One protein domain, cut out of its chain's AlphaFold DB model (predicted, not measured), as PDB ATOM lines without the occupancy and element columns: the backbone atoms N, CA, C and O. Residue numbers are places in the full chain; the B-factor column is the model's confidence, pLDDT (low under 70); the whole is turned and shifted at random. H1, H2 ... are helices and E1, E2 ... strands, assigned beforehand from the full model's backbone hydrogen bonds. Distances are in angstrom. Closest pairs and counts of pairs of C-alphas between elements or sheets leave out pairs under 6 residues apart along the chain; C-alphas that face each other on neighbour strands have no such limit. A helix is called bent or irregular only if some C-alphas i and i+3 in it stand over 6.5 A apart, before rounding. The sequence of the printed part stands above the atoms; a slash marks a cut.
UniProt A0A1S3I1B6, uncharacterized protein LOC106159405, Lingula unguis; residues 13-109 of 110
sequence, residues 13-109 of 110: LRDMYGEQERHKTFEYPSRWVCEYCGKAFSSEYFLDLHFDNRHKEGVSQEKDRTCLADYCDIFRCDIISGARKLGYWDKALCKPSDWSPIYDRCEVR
ATOM      1  N   LEU A  13     154.241 163.414 189.326       88.31
ATOM      2  CA  LEU A  13     154.865 162.208 188.791       88.31
ATOM      3  C   LEU A  13     154.047 161.569 187.671       88.31
ATOM      4  O   LEU A  13     154.574 160.725 186.965       88.31
ATOM      5  N   ARG A  14     152.775 161.926 187.508       92.06
ATOM      6  CA  ARG A  14     151.896 161.382 186.472       92.06
ATOM      7  C   ARG A  14     151.752 162.308 185.279       92.06
ATOM      8  O   ARG A  14     151.259 161.848 184.260       92.06
ATOM      9  N   ASP A  15     152.223 163.546 185.359       92.19
ATOM     10  CA  ASP A  15     152.218 164.455 184.218       92.19
ATOM     11  C   ASP A  15     153.017 163.857 183.048       92.19
ATOM     12  O   ASP A  15     154.220 163.601 183.154       92.19
ATOM     13  N   MET A  16     152.319 163.621 181.938       94.19
ATOM     14  CA  MET A  16     152.866 163.072 180.699       94.19
ATOM     15  C   MET A  16     153.994 163.937 180.119       94.19
ATOM     16  O   MET A  16     154.966 163.388 179.595       94.19
ATOM     17  N   TYR A  17     153.884 165.263 180.247       94.50
ATOM     18  CA  TYR A  17     154.857 166.237 179.745       94.50
ATOM     19  C   TYR A  17     155.814 166.733 180.830       94.50
ATOM     20  O   TYR A  17     156.743 167.487 180.543       94.50
ATOM     21  N   GLY A  18     155.653 166.269 182.072       92.88
ATOM     22  CA  GLY A  18     156.379 166.803 183.219       92.88
ATOM     23  C   GLY A  18     157.904 166.735 183.082       92.88
ATOM     24  O   GLY A  18     158.602 167.559 183.664       92.88
ATOM     25  N   GLU A  19     158.454 165.769 182.337       92.75
ATOM     26  CA  GLU A  19     159.895 165.730 182.054       92.75
ATOM     27  C   GLU A  19     160.338 166.845 181.110       92.75
ATOM     28  O   GLU A  19     161.307 167.533 181.414       92.75
ATOM     29  N   GLN A  20     159.619 167.072 180.012       94.81
ATOM     30  CA  GLN A  20     159.897 168.179 179.100       94.81
ATOM     31  C   GLN A  20     159.761 169.534 179.800       94.81
ATOM     32  O   GLN A  20     160.661 170.361 179.679       94.81
ATOM     33  N   GLU A  21     158.718 169.724 180.611       94.12
ATOM     34  CA  GLU A  21     158.516 170.949 181.395       94.12
ATOM     35  C   GLU A  21     159.684 171.241 182.347       94.12
ATOM     36  O   GLU A  21     160.136 172.379 182.449       94.12
ATOM     37  N   ARG A  22     160.248 170.211 182.998       94.19
ATOM     38  CA  ARG A  22     161.429 170.367 183.869       94.19
ATOM     39  C   ARG A  22     162.702 170.768 183.125       94.19
ATOM     40  O   ARG A  22     163.620 171.248 183.774       94.19
ATOM     41  N   HIS A  23     162.757 170.567 181.811       96.06
ATOM     42  CA  HIS A  23     163.898 170.919 180.962       96.06
ATOM     43  C   HIS A  23     163.664 172.213 180.167       96.06
ATOM     44  O   HIS A  23     164.401 172.498 179.213       96.06
ATOM     45  N   LYS A  24     162.639 172.995 180.526       96.81
ATOM     46  CA  LYS A  24     162.478 174.371 180.058       96.81
ATOM     47  C   LYS A  24     163.157 175.322 181.026       96.81
ATOM     48  O   LYS A  24     162.794 175.390 182.196       96.81
ATOM     49  N   THR A  25     164.048 176.150 180.496       97.56
ATOM     50  CA  THR A  25     164.648 177.242 181.262       97.56
ATOM     51  C   THR A  25     164.239 178.583 180.678       97.56
ATOM     52  O   THR A  25     164.568 178.917 179.540       97.56
ATOM     53  N   PHE A  26     163.500 179.364 181.466       97.31
ATOM     54  CA  PHE A  26     163.158 180.743 181.146       97.31
ATOM     55  C   PHE A  26     164.227 181.681 181.703       97.31
ATOM     56  O   PHE A  26     164.333 181.854 182.916       97.31
ATOM     57  N   GLU A  27     165.005 182.309 180.824       95.25
ATOM     58  CA  GLU A  27     165.985 183.313 181.248       95.25
ATOM     59  C   GLU A  27     165.378 184.725 181.225       95.25
ATOM     60  O   GLU A  27     165.545 185.494 182.171       95.25
ATOM     61  N   TYR A  28     164.673 185.080 180.145       94.75
ATOM     62  CA  TYR A  28     163.987 186.368 179.960       94.75
ATOM     63  C   TYR A  28     162.976 186.283 178.793       94.75
ATOM     64  O   TYR A  28     162.997 185.294 178.061       94.75
ATOM     65  N   PRO A  29     162.087 187.283 178.562       92.62
ATOM     66  CA  PRO A  29     160.917 187.160 177.673       92.62
ATOM     67  C   PRO A  29     161.153 186.602 176.261       92.62
ATOM     68  O   PRO A  29     160.246 186.005 175.691       92.62
ATOM     69  N   SER A  30     162.350 186.779 175.700       94.06
ATOM     70  CA  SER A  30     162.736 186.301 174.368       94.06
ATOM     71  C   SER A  30     163.791 185.190 174.388       94.06
ATOM     72  O   SER A  30     164.442 184.942 173.371       94.06
ATOM     73  N   ARG A  31     164.000 184.539 175.536       97.25
ATOM     74  CA  ARG A  31     164.996 183.481 175.694       97.25
ATOM     75  C   ARG A  31     164.500 182.352 176.586       97.25
ATOM     76  O   ARG A  31     164.572 182.406 177.812       97.25
ATOM     77  N   TRP A  32     164.071 181.310 175.893       98.44
ATOM     78  CA  TRP A  32     163.695 180.009 176.423       98.44
ATOM     79  C   TRP A  32     164.734 178.983 176.003       98.44
ATOM     80  O   TRP A  32     165.048 178.889 174.820       98.44
ATOM     81  N   VAL A  33     165.290 178.233 176.943       98.25
ATOM     82  CA  VAL A  33     166.391 177.300 176.696       98.25
ATOM     83  C   VAL A  33     165.915 175.868 176.901       98.25
ATOM     84  O   VAL A  33     165.289 175.545 177.905       98.25
ATOM     85  N   CYS A  34     166.229 175.017 175.927       98.12
ATOM     86  CA  CYS A  34     166.093 173.571 176.010       98.12
ATOM     87  C   CYS A  34     167.265 173.000 176.808       98.12
ATOM     88  O   CYS A  34     168.397 173.033 176.323       98.12
ATOM     89  N   GLU A  35     167.024 172.416 177.977       97.19
ATOM     90  CA  GLU A  35     168.107 171.836 178.778       97.19
ATOM     91  C   GLU A  35     168.635 170.502 178.230       97.19
ATOM     92  O   GLU A  35     169.778 170.145 178.501       97.19
ATOM     93  N   TYR A  36     167.882 169.807 177.369       96.38
ATOM     94  CA  TYR A  36     168.378 168.588 176.715       96.38
ATOM     95  C   TYR A  36     169.555 168.846 175.760       96.38
ATOM     96  O   TYR A  36     170.403 167.976 175.575       96.38
ATOM     97  N   CYS A  37     169.602 170.009 175.095       97.06
ATOM     98  CA  CYS A  37     170.627 170.297 174.079       97.06
ATOM     99  C   CYS A  37     171.169 171.736 174.055       97.06
ATOM    100  O   CYS A  37     171.965 172.073 173.179       97.06
ATOM    101  N   GLY A  38     170.738 172.598 174.975       97.12
ATOM    102  CA  GLY A  38     171.215 173.974 175.135       97.12
ATOM    103  C   GLY A  38     170.724 174.978 174.086       97.12
ATOM    104  O   GLY A  38     171.179 176.121 174.074       97.12
ATOM    105  N   LYS A  39     169.814 174.594 173.179       98.00
ATOM    106  CA  LYS A  39     169.261 175.523 172.177       98.00
ATOM    107  C   LYS A  39     168.341 176.548 172.828       98.00
ATOM    108  O   LYS A  39     167.522 176.190 173.668       98.00
ATOM    109  N   ALA A  40     168.448 177.796 172.379       98.00
ATOM    110  CA  ALA A  40     167.605 178.897 172.823       98.00
ATOM    111  C   ALA A  40     166.556 179.271 171.764       98.00
ATOM    112  O   ALA A  40     166.824 179.222 170.563       98.00
ATOM    113  N   PHE A  41     165.385 179.692 172.227       98.31
ATOM    114  CA  PHE A  41     164.207 180.011 171.434       98.31
ATOM    115  C   PHE A  41     163.608 181.345 171.881       98.31
ATOM    116  O   PHE A  41     163.716 181.736 173.043       98.31
ATOM    117  N   SER A  42     162.962 182.042 170.944       97.56
ATOM    118  CA  SER A  42     162.387 183.372 171.178       97.56
ATOM    119  C   SER A  42     161.081 183.362 171.971       97.56
ATOM    120  O   SER A  42     160.638 184.414 172.418       97.56
ATOM    121  N   SER A  43     160.447 182.202 172.129       97.25
ATOM    122  CA  SER A  43     159.243 182.022 172.935       97.25
ATOM    123  C   SER A  43     159.140 180.579 173.414       97.25
ATOM    124  O   SER A  43     159.734 179.684 172.804       97.25
ATOM    125  N   GLU A  44     158.350 180.366 174.463       96.12
ATOM    126  CA  GLU A  44     158.023 179.036 174.979       96.12
ATOM    127  C   GLU A  44     157.407 178.152 173.892       96.12
ATOM    128  O   GLU A  44     157.852 177.033 173.683       96.12
ATOM    129  N   TYR A  45     156.494 178.708 173.089       95.56
ATOM    130  CA  TYR A  45     155.860 178.000 171.976       95.56
ATOM    131  C   TYR A  45     156.872 177.353 171.012       95.56
ATOM    132  O   TYR A  45     156.689 176.218 170.574       95.56
ATOM    133  N   PHE A  46     157.955 178.059 170.666       97.94
ATOM    134  CA  PHE A  46     158.978 177.499 169.778       97.94
ATOM    135  C   PHE A  46     159.859 176.452 170.467       97.94
ATOM    136  O   PHE A  46     160.368 175.562 169.784       97.94
ATOM    137  N   LEU A  47     160.036 176.547 171.786       98.12
ATOM    138  CA  LEU A  47     160.705 175.517 172.574       98.12
ATOM    139  C   LEU A  47     159.847 174.241 172.643       98.12
ATOM    140  O   LEU A  47     160.367 173.158 172.388       98.12
ATOM    141  N   ASP A  48     158.541 174.374 172.860       96.44
ATOM    142  CA  ASP A  48     157.592 173.251 172.891       96.44
ATOM    143  C   ASP A  48     157.518 172.550 171.539       96.44
ATOM    144  O   ASP A  48     157.685 171.335 171.440       96.44
ATOM    145  N   LEU A  49     157.410 173.327 170.459       97.50
ATOM    146  CA  LEU A  49     157.474 172.782 169.106       97.50
ATOM    147  C   LEU A  49     158.815 172.076 168.837       97.50
ATOM    148  O   LEU A  49     158.879 171.105 168.079       97.50
ATOM    149  N   HIS A  50     159.917 172.555 169.420       97.94
ATOM    150  CA  HIS A  50     161.208 171.870 169.333       97.94
ATOM    151  C   HIS A  50     161.192 170.544 170.100       97.94
ATOM    152  O   HIS A  50     161.673 169.549 169.554       97.94
ATOM    153  N   PHE A  51     160.612 170.492 171.298       97.62
ATOM    154  CA  PHE A  51     160.435 169.248 172.048       97.62
ATOM    155  C   PHE A  51     159.619 168.223 171.269       97.62
ATOM    156  O   PHE A  51     160.090 167.102 171.066       97.62
ATOM    157  N   ASP A  52     158.485 168.638 170.711       94.94
ATOM    158  CA  ASP A  52     157.646 167.788 169.874       94.94
ATOM    159  C   ASP A  52     158.383 167.252 168.652       94.94
ATOM    160  O   ASP A  52     158.055 166.182 168.164       94.94
ATOM    161  N   ASN A  53     159.379 167.954 168.116       96.62
ATOM    162  CA  ASN A  53     160.083 167.507 166.914       96.62
ATOM    163  C   ASN A  53     161.378 166.743 167.200       96.62
ATOM    164  O   ASN A  53     161.798 165.941 166.365       96.62
ATOM    165  N   ARG A  54     162.051 167.034 168.318       96.94
ATOM    166  CA  ARG A  54     163.435 166.608 168.580       96.94
ATOM    167  C   ARG A  54     163.636 165.866 169.893       96.94
ATOM    168  O   ARG A  54     164.660 165.204 169.991       96.94
ATOM    169  N   HIS A  55     162.703 165.984 170.836       95.94
ATOM    170  CA  HIS A  55     162.771 165.370 172.164       95.94
ATOM    171  C   HIS A  55     161.468 164.648 172.542       95.94
ATOM    172  O   HIS A  55     161.017 164.711 173.688       95.94
ATOM    173  N   LYS A  56     160.844 163.961 171.574       92.50
ATOM    174  CA  LYS A  56     159.615 163.168 171.792       92.50
ATOM    175  C   LYS A  56     159.814 162.066 172.831       92.50
ATOM    176  O   LYS A  56     158.858 161.647 173.471       92.50
ATOM    177  N   GLU A  57     161.047 161.592 172.980       90.56
ATOM    178  CA  GLU A  57     161.452 160.589 173.959       90.56
ATOM    179  C   GLU A  57     161.226 161.029 175.410       90.56
ATOM    180  O   GLU A  57     161.009 160.171 176.258       90.56
ATOM    181  N   GLY A  58     161.205 162.340 175.681       84.25
ATOM    182  CA  GLY A  58     160.895 162.894 177.002       84.25
ATOM    183  C   GLY A  58     159.400 162.908 177.338       84.25
ATOM    184  O   GLY A  58     159.011 163.420 178.384       84.25
ATOM    185  N   VAL A  59     158.534 162.395 176.456       90.62
ATOM    186  CA  VAL A  59     157.098 162.256 176.724       90.62
ATOM    187  C   VAL A  59     156.813 160.831 177.177       90.62
ATOM    188  O   VAL A  59     156.906 159.883 176.390       90.62
ATOM    189  N   SER A  60     156.405 160.663 178.434       84.00
ATOM    190  CA  SER A  60     156.111 159.331 178.964       84.00
ATOM    191  C   SER A  60     154.866 158.734 178.301       84.00
ATOM    192  O   SER A  60     153.792 159.328 178.314       84.00
ATOM    193  N   GLN A  61     155.007 157.530 177.741       82.50
ATOM    194  CA  GLN A  61     153.916 156.771 177.108       82.50
ATOM    195  C   GLN A  61     153.322 155.702 178.043       82.50
ATOM    196  O   GLN A  61     152.643 154.772 177.603       82.50
ATOM    197  N   GLU A  62     153.621 155.771 179.340       85.81
ATOM    198  CA  GLU A  62     153.081 154.825 180.312       85.81
ATOM    199  C   GLU A  62     151.572 155.033 180.503       85.81
ATOM    200  O   GLU A  62     151.076 156.155 180.554       85.81
ATOM    201  N   LYS A  63     150.836 153.932 180.691       81.94
ATOM    202  CA  LYS A  63     149.370 153.959 180.855       81.94
ATOM    203  C   LYS A  63     148.885 154.747 182.074       81.94
ATOM    204  O   LYS A  63     147.720 155.121 182.111       81.94
ATOM    205  N   ASP A  64     149.739 154.930 183.076       85.25
ATOM    206  CA  ASP A  64     149.388 155.645 184.307       85.25
ATOM    207  C   ASP A  64     149.681 157.153 184.226       85.25
ATOM    208  O   ASP A  64     149.532 157.867 185.215       85.25
ATOM    209  N   ARG A  65     150.110 157.661 183.065       90.50
ATOM    210  CA  ARG A  65     150.347 159.092 182.867       90.50
ATOM    211  C   ARG A  65     149.054 159.814 182.525       90.50
ATOM    212  O   ARG A  65     148.110 159.246 181.985       90.50
ATOM    213  N   THR A  66     149.024 161.088 182.865       92.81
ATOM    214  CA  THR A  66     147.891 161.983 182.703       92.81
ATOM    215  C   THR A  66     148.312 163.159 181.836       92.81
ATOM    216  O   THR A  66     149.295 163.839 182.130       92.81
ATOM    217  N   CYS A  67     147.546 163.409 180.776       92.62
ATOM    218  CA  CYS A  67     147.622 164.657 180.038       92.62
ATOM    219  C   CYS A  67     146.785 165.707 180.780       92.62
ATOM    220  O   CYS A  67     145.574 165.556 180.932       92.62
ATOM    221  N   LEU A  68     147.410 166.786 181.257       91.62
ATOM    222  CA  LEU A  68     146.693 167.836 181.995       91.62
ATOM    223  C   LEU A  68     145.660 168.577 181.128       91.62
ATOM    224  O   LEU A  68     144.701 169.132 181.666       91.62
ATOM    225  N   ALA A  69     145.806 168.540 179.799       91.44
ATOM    226  CA  ALA A  69     144.832 169.116 178.873       91.44
ATOM    227  C   ALA A  69     143.471 168.393 178.908       91.44
ATOM    228  O   ALA A  69     142.446 169.016 178.624       91.44
ATOM    229  N   ASP A  70     143.434 167.127 179.339       92.88
ATOM    230  CA  ASP A  70     142.185 166.374 179.520       92.88
ATOM    231  C   ASP A  70     141.310 166.957 180.647       92.88
ATOM    232  O   ASP A  70     140.121 166.662 180.728       92.88
ATOM    233  N   TYR A  71     141.886 167.821 181.490       94.06
ATOM    234  CA  TYR A  71     141.229 168.494 182.612       94.06
ATOM    235  C   TYR A  71     141.105 170.010 182.393       94.06
ATOM    236  O   TYR A  71     141.043 170.795 183.343       94.06
ATOM    237  N   CYS A  72     141.097 170.460 181.136       93.06
ATOM    238  CA  CYS A  72     140.983 171.880 180.801       93.06
ATOM    239  C   CYS A  72     139.662 172.534 181.239       93.06
ATOM    240  O   CYS A  72     139.602 173.759 181.362       93.06
ATOM    241  N   ASP A  73     138.620 171.748 181.494       88.69
ATOM    242  CA  ASP A  73     137.363 172.184 182.106       88.69
ATOM    243  C   ASP A  73     137.546 172.607 183.574       88.69
ATOM    244  O   ASP A  73     136.949 173.592 184.013       88.69
ATOM    245  N   ILE A  74     138.431 171.922 184.303       90.00
ATOM    246  CA  ILE A  74     138.835 172.257 185.672       90.00
ATOM    247  C   ILE A  74     139.865 173.389 185.663       90.00
ATOM    248  O   ILE A  74     139.691 174.384 186.366       90.00
ATOM    249  N   PHE A  75     140.918 173.276 184.845       90.56
ATOM    250  CA  PHE A  75     141.986 174.281 184.771       90.56
ATOM    251  C   PHE A  75     141.582 175.561 184.046       90.56
ATOM    252  O   PHE A  75     142.321 176.543 184.083       90.56
ATOM    253  N   ARG A  76     140.409 175.581 183.405       90.88
ATOM    254  CA  ARG A  76     139.909 176.740 182.661       90.88
ATOM    255  C   ARG A  76     140.906 177.210 181.607       90.88
ATOM    256  O   ARG A  76     141.194 178.403 181.493       90.88
ATOM    257  N   CYS A  77     141.423 176.267 180.815       93.06
ATOM    258  CA  CYS A  77     142.371 176.562 179.737       93.06
ATOM    259  C   CYS A  77     141.816 177.604 178.754       93.06
ATOM    260  O   CYS A  77     142.579 178.392 178.201       93.06
ATOM    261  N   ASP A  78     140.488 177.659 178.579       91.50
ATOM    262  CA  ASP A  78     139.785 178.691 177.813       91.50
ATOM    263  C   ASP A  78     140.120 180.105 178.307       91.50
ATOM    264  O   ASP A  78     140.378 181.002 177.507       91.50
ATOM    265  N   ILE A  79     140.160 180.296 179.626       90.44
ATOM    266  CA  ILE A  79     140.499 181.569 180.259       90.44
ATOM    267  C   ILE A  79     142.008 181.812 180.244       90.44
ATOM    268  O   ILE A  79     142.436 182.906 179.881       90.44
ATOM    269  N   ILE A  80     142.811 180.811 180.623       90.00
ATOM    270  CA  ILE A  80     144.272 180.951 180.764       90.00
ATOM    271  C   ILE A  80     144.936 181.256 179.418       90.00
ATOM    272  O   ILE A  80     145.768 182.156 179.333       90.00
ATOM    273  N   SER A  81     144.523 180.569 178.351       88.94
ATOM    274  CA  SER A  81     145.016 180.829 176.988       88.94
ATOM    275  C   SER A  81     144.530 182.161 176.407       88.94
ATOM    276  O   SER A  81     144.999 182.592 175.355       88.94
ATOM    277  N   GLY A  82     143.556 182.813 177.050       88.94
ATOM    278  CA  GLY A  82     142.903 184.012 176.536       88.94
ATOM    279  C   GLY A  82     141.890 183.753 175.416       88.94
ATOM    280  O   GLY A  82     141.329 184.720 174.896       88.94
ATOM    281  N   ALA A  83     141.614 182.489 175.070       90.00
ATOM    282  CA  ALA A  83     140.593 182.113 174.089       90.00
ATOM    283  C   ALA A  83     139.187 182.595 174.494       90.00
ATOM    284  O   ALA A  83     138.381 182.974 173.645       90.00
ATOM    285  N   ARG A  84     138.908 182.648 175.800       90.75
ATOM    286  CA  ARG A  84     137.712 183.251 176.389       90.75
ATOM    287  C   ARG A  84     138.119 184.298 177.419       90.75
ATOM    288  O   ARG A  84     138.897 184.038 178.330       90.75
ATOM    289  N   LYS A  85     137.537 185.493 177.325       88.38
ATOM    290  CA  LYS A  85     137.658 186.527 178.363       88.38
ATOM    291  C   LYS A  85     136.410 186.511 179.233       88.38
ATOM    292  O   LYS A  85     135.301 186.473 178.709       88.38
ATOM    293  N   LEU A  86     136.593 186.568 180.552       87.00
ATOM    294  CA  LEU A  86     135.481 186.751 181.485       87.00
ATOM    295  C   LEU A  86     134.825 188.108 181.226       87.00
ATOM    296  O   LEU A  86     135.468 189.153 181.388       87.00
ATOM    297  N   GLY A  87     133.556 188.083 180.832       88.12
ATOM    298  CA  GLY A  87     132.738 189.270 180.660       88.12
ATOM    299  C   GLY A  87     132.351 189.894 181.999       88.12
ATOM    300  O   GLY A  87     132.612 189.357 183.078       88.12
ATOM    301  N   TYR A  88     131.699 191.054 181.928       90.38
ATOM    302  CA  TYR A  88     131.193 191.748 183.113       90.38
ATOM    303  C   TYR A  88     130.267 190.848 183.945       90.38
ATOM    304  O   TYR A  88     130.450 190.726 185.154       90.38
ATOM    305  N   TRP A  89     129.326 190.164 183.290       89.69
ATOM    306  CA  TRP A  89     128.348 189.312 183.965       89.69
ATOM    307  C   TRP A  89     128.961 188.050 184.574       89.69
ATOM    308  O   TRP A  89     128.562 187.686 185.676       89.69
ATOM    309  N   ASP A  90     129.973 187.439 183.939       87.06
ATOM    310  CA  ASP A  90     130.705 186.301 184.525       87.06
ATOM    311  C   ASP A  90     131.286 186.661 185.904       87.06
ATOM    312  O   ASP A  90     131.312 185.836 186.812       87.06
ATOM    313  N   LYS A  91     131.750 187.908 186.063       86.19
ATOM    314  CA  LYS A  91     132.322 188.407 187.318       86.19
ATOM    315  C   LYS A  91     131.246 188.878 188.289       86.19
ATOM    316  O   LYS A  91     131.303 188.539 189.463       86.19
ATOM    317  N   ALA A  92     130.269 189.646 187.807       88.81
ATOM    318  CA  ALA A  92     129.224 190.240 188.640       88.81
ATOM    319  C   ALA A  92     128.287 189.194 189.264       88.81
ATOM    320  O   ALA A  92     127.732 189.425 190.338       88.81
ATOM    321  N   LEU A  93     128.110 188.050 188.599       87.56
ATOM    322  CA  LEU A  93     127.279 186.955 189.091       87.56
ATOM    323  C   LEU A  93     128.051 185.937 189.937       87.56
ATOM    324  O   LEU A  93     127.412 185.107 190.565       87.56
ATOM    325  N   CYS A  94     129.385 186.000 189.993       85.62
ATOM    326  CA  CYS A  94     130.189 185.092 190.809       85.62
ATOM    327  C   CYS A  94     130.116 185.505 192.288       85.62
ATOM    328  O   CYS A  94     130.854 186.392 192.724       85.62
ATOM    329  N   LYS A  95     129.219 184.886 193.069       89.31
ATOM    330  CA  LYS A  95     129.065 185.193 194.498       89.31
ATOM    331  C   LYS A  95     129.683 184.092 195.364       89.31
ATOM    332  O   LYS A  95     129.520 182.915 195.058       89.31
ATOM    333  N   PRO A  96     130.323 184.428 196.502       83.81
ATOM    334  CA  PRO A  96     130.844 183.431 197.442       83.81
ATOM    335  C   PRO A  96     129.798 182.403 197.903       83.81
ATOM    336  O   PRO A  96     130.123 181.232 198.079       83.81
ATOM    337  N   SER A  97     128.535 182.826 198.037       86.88
ATOM    338  CA  SER A  97     127.407 181.958 198.403       86.88
ATOM    339  C   SER A  97     127.195 180.797 197.434       86.88
ATOM    340  O   SER A  97     126.759 179.729 197.856       86.88
ATOM    341  N   ASP A  98     127.528 180.985 196.158       84.75
ATOM    342  CA  ASP A  98     127.330 179.976 195.116       84.75
ATOM    343  C   ASP A  98     128.315 178.807 195.273       84.75
ATOM    344  O   ASP A  98     128.074 177.707 194.776       84.75
ATOM    345  N   TRP A  99     129.412 179.023 196.012       82.50
ATOM    346  CA  TRP A  99     130.452 178.028 196.247       82.50
ATOM    347  C   TRP A  99     130.233 177.198 197.510       82.50
ATOM    348  O   TRP A  99     130.770 176.095 197.581       82.50
ATOM    349  N   SER A 100     129.434 177.665 198.478       84.75
ATOM    350  CA  SER A 100     129.196 176.933 199.739       84.75
ATOM    351  C   SER A 100     128.754 175.483 199.498       84.75
ATOM    352  O   SER A 100     129.431 174.581 199.981       84.75
ATOM    353  N   PRO A 101     127.751 175.201 198.636       83.00
ATOM    354  CA  PRO A 101     127.323 173.824 198.395       83.00
ATOM    355  C   PRO A 101     128.374 172.973 197.673       83.00
ATOM    356  O   PRO A 101     128.264 171.749 197.644       83.00
ATOM    357  N   ILE A 102     129.336 173.604 196.992       78.94
ATOM    358  CA  ILE A 102     130.433 172.923 196.298       78.94
ATOM    359  C   ILE A 102     131.503 172.529 197.318       78.94
ATOM    360  O   ILE A 102     131.937 171.379 197.306       78.94
ATOM    361  N   TYR A 103     131.876 173.447 198.214       80.81
ATOM    362  CA  TYR A 103     132.824 173.186 199.295       80.81
ATOM    363  C   TYR A 103     132.322 172.106 200.251       80.81
ATOM    364  O   TYR A 103     133.063 171.162 200.522       80.81
ATOM    365  N   ASP A 104     131.045 172.152 200.642       81.94
ATOM    366  CA  ASP A 104     130.447 171.137 201.517       81.94
ATOM    367  C   ASP A 104     130.586 169.721 200.924       81.94
ATOM    368  O   ASP A 104     130.864 168.753 201.626       81.94
ATOM    369  N   ARG A 105     130.467 169.570 199.596       73.38
ATOM    370  CA  ARG A 105     130.657 168.268 198.927       73.38
ATOM    371  C   ARG A 105     132.104 167.778 198.939       73.38
ATOM    372  O   ARG A 105     132.322 166.572 198.823       73.38
ATOM    373  N   CYS A 106     133.073 168.682 199.032       70.94
ATOM    374  CA  CYS A 106     134.492 168.341 199.088       70.94
ATOM    375  C   CYS A 106     134.920 167.914 200.498       70.94
ATOM    376  O   CYS A 106     135.763 167.031 200.623       70.94
ATOM    377  N   GLU A 107     134.324 168.489 201.544       71.50
ATOM    378  CA  GLU A 107     134.668 168.188 202.941       71.50
ATOM    379  C   GLU A 107     134.029 166.889 203.465       71.50
ATOM    380  O   GLU A 107     134.552 166.269 204.387       71.50
ATOM    381  N   VAL A 108     132.930 166.425 202.857       58.88
ATOM    382  CA  VAL A 108     132.150 165.270 203.353       58.88
ATOM    383  C   VAL A 108     132.674 163.908 202.855       58.88
ATOM    384  O   VAL A 108     132.101 162.865 203.160       58.88
ATOM    385  N   ARG A 109     133.799 163.853 202.131       53.00
ATOM    386  CA  ARG A 109     134.460 162.579 201.789       53.00
ATOM    387  C   ARG A 109     135.603 162.270 202.755       53.00
ATOM    388  O   ARG A 109     136.770 162.455 202.416       53.00
TER     389      ARG A 109
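AT A GLANCE: This is residues 13 to 109 of the 110 residues of the protein "uncharacterized protein LOC106159405" of Lingula unguis (UniProt A0A1S3I1B6). A small head, in which H2 packs on a two-stranded hairpin of E1 and E2 with short H1 near H2, is followed by a long loop to the short helices H3 and H4. Beyond them residues 87 to 109, with H5 and H6, stick out as a free arm. The printed part has 97 residues, in the order H1, E1, E2, H2, H3, H4, H5, H6; the two-stranded sheet is antiparallel and the class is mostly helix. It is only just loose, close to extended, with a radius of gyration of the C-alphas of 18.5 A, and only just flat, spanning 51 by 34 by 19 A.

HOW THE PARTS SIT: E1, residues 24 to 28, and E2, residues 31 to 34, form a hairpin at 161 degrees, with N 25 and O 33 2.9 A apart and N 33 and O 25 2.8 A apart, within hydrogen-bond range. Residues 32 to 33 of E2 also pair, antiparallel, with residues 40 to 41. The closest C-alphas of E2 and H2, residues 44 to 54, are those of Trp 32 and Glu 44, 5.9 A apart. H1, residues 18 to 22, is close to H2 but not clearly touching, the closest C-alphas being those of Gln 20 and Phe 51 at 7.2 A. H3, residues 68 to 75, and H4, residues 77 to 80, are likewise close but not clearly touching, at 7.5 A between the C-alphas of Cys 72 and Asp 78. H5, residues 88 to 92, and H6, residues 100 to 107, are apart. Every O i to N i+4 pair is within hydrogen-bond range in H1, H2 and H5, against 3 of 4 in H6 and 1 of 4 in H3, where 3 of 5 O i to N i+3 pairs are; H4 is too short for an O i to N i+4 pair.

IN THESE COORDINATES: E1 is 12.1 A long, E2 10.0 A, H2 15.0 A and H6 10.8 A. H3 is irregular, with C-alphas 70 and 73 8.0 A apart. H1 begins at C-alpha 18 (156.379, 166.803, 183.219), and H6 ends at C-alpha 107 (134.668, 168.188, 202.941).

THE WHOLE: The farthest C-alphas, of Cys 37 and Ser 97, are 50.9 A apart. The printed part has no cut; the link from H2 to H3 is long, 13 residues. Residues 108 to 109 are under 70 in pLDDT.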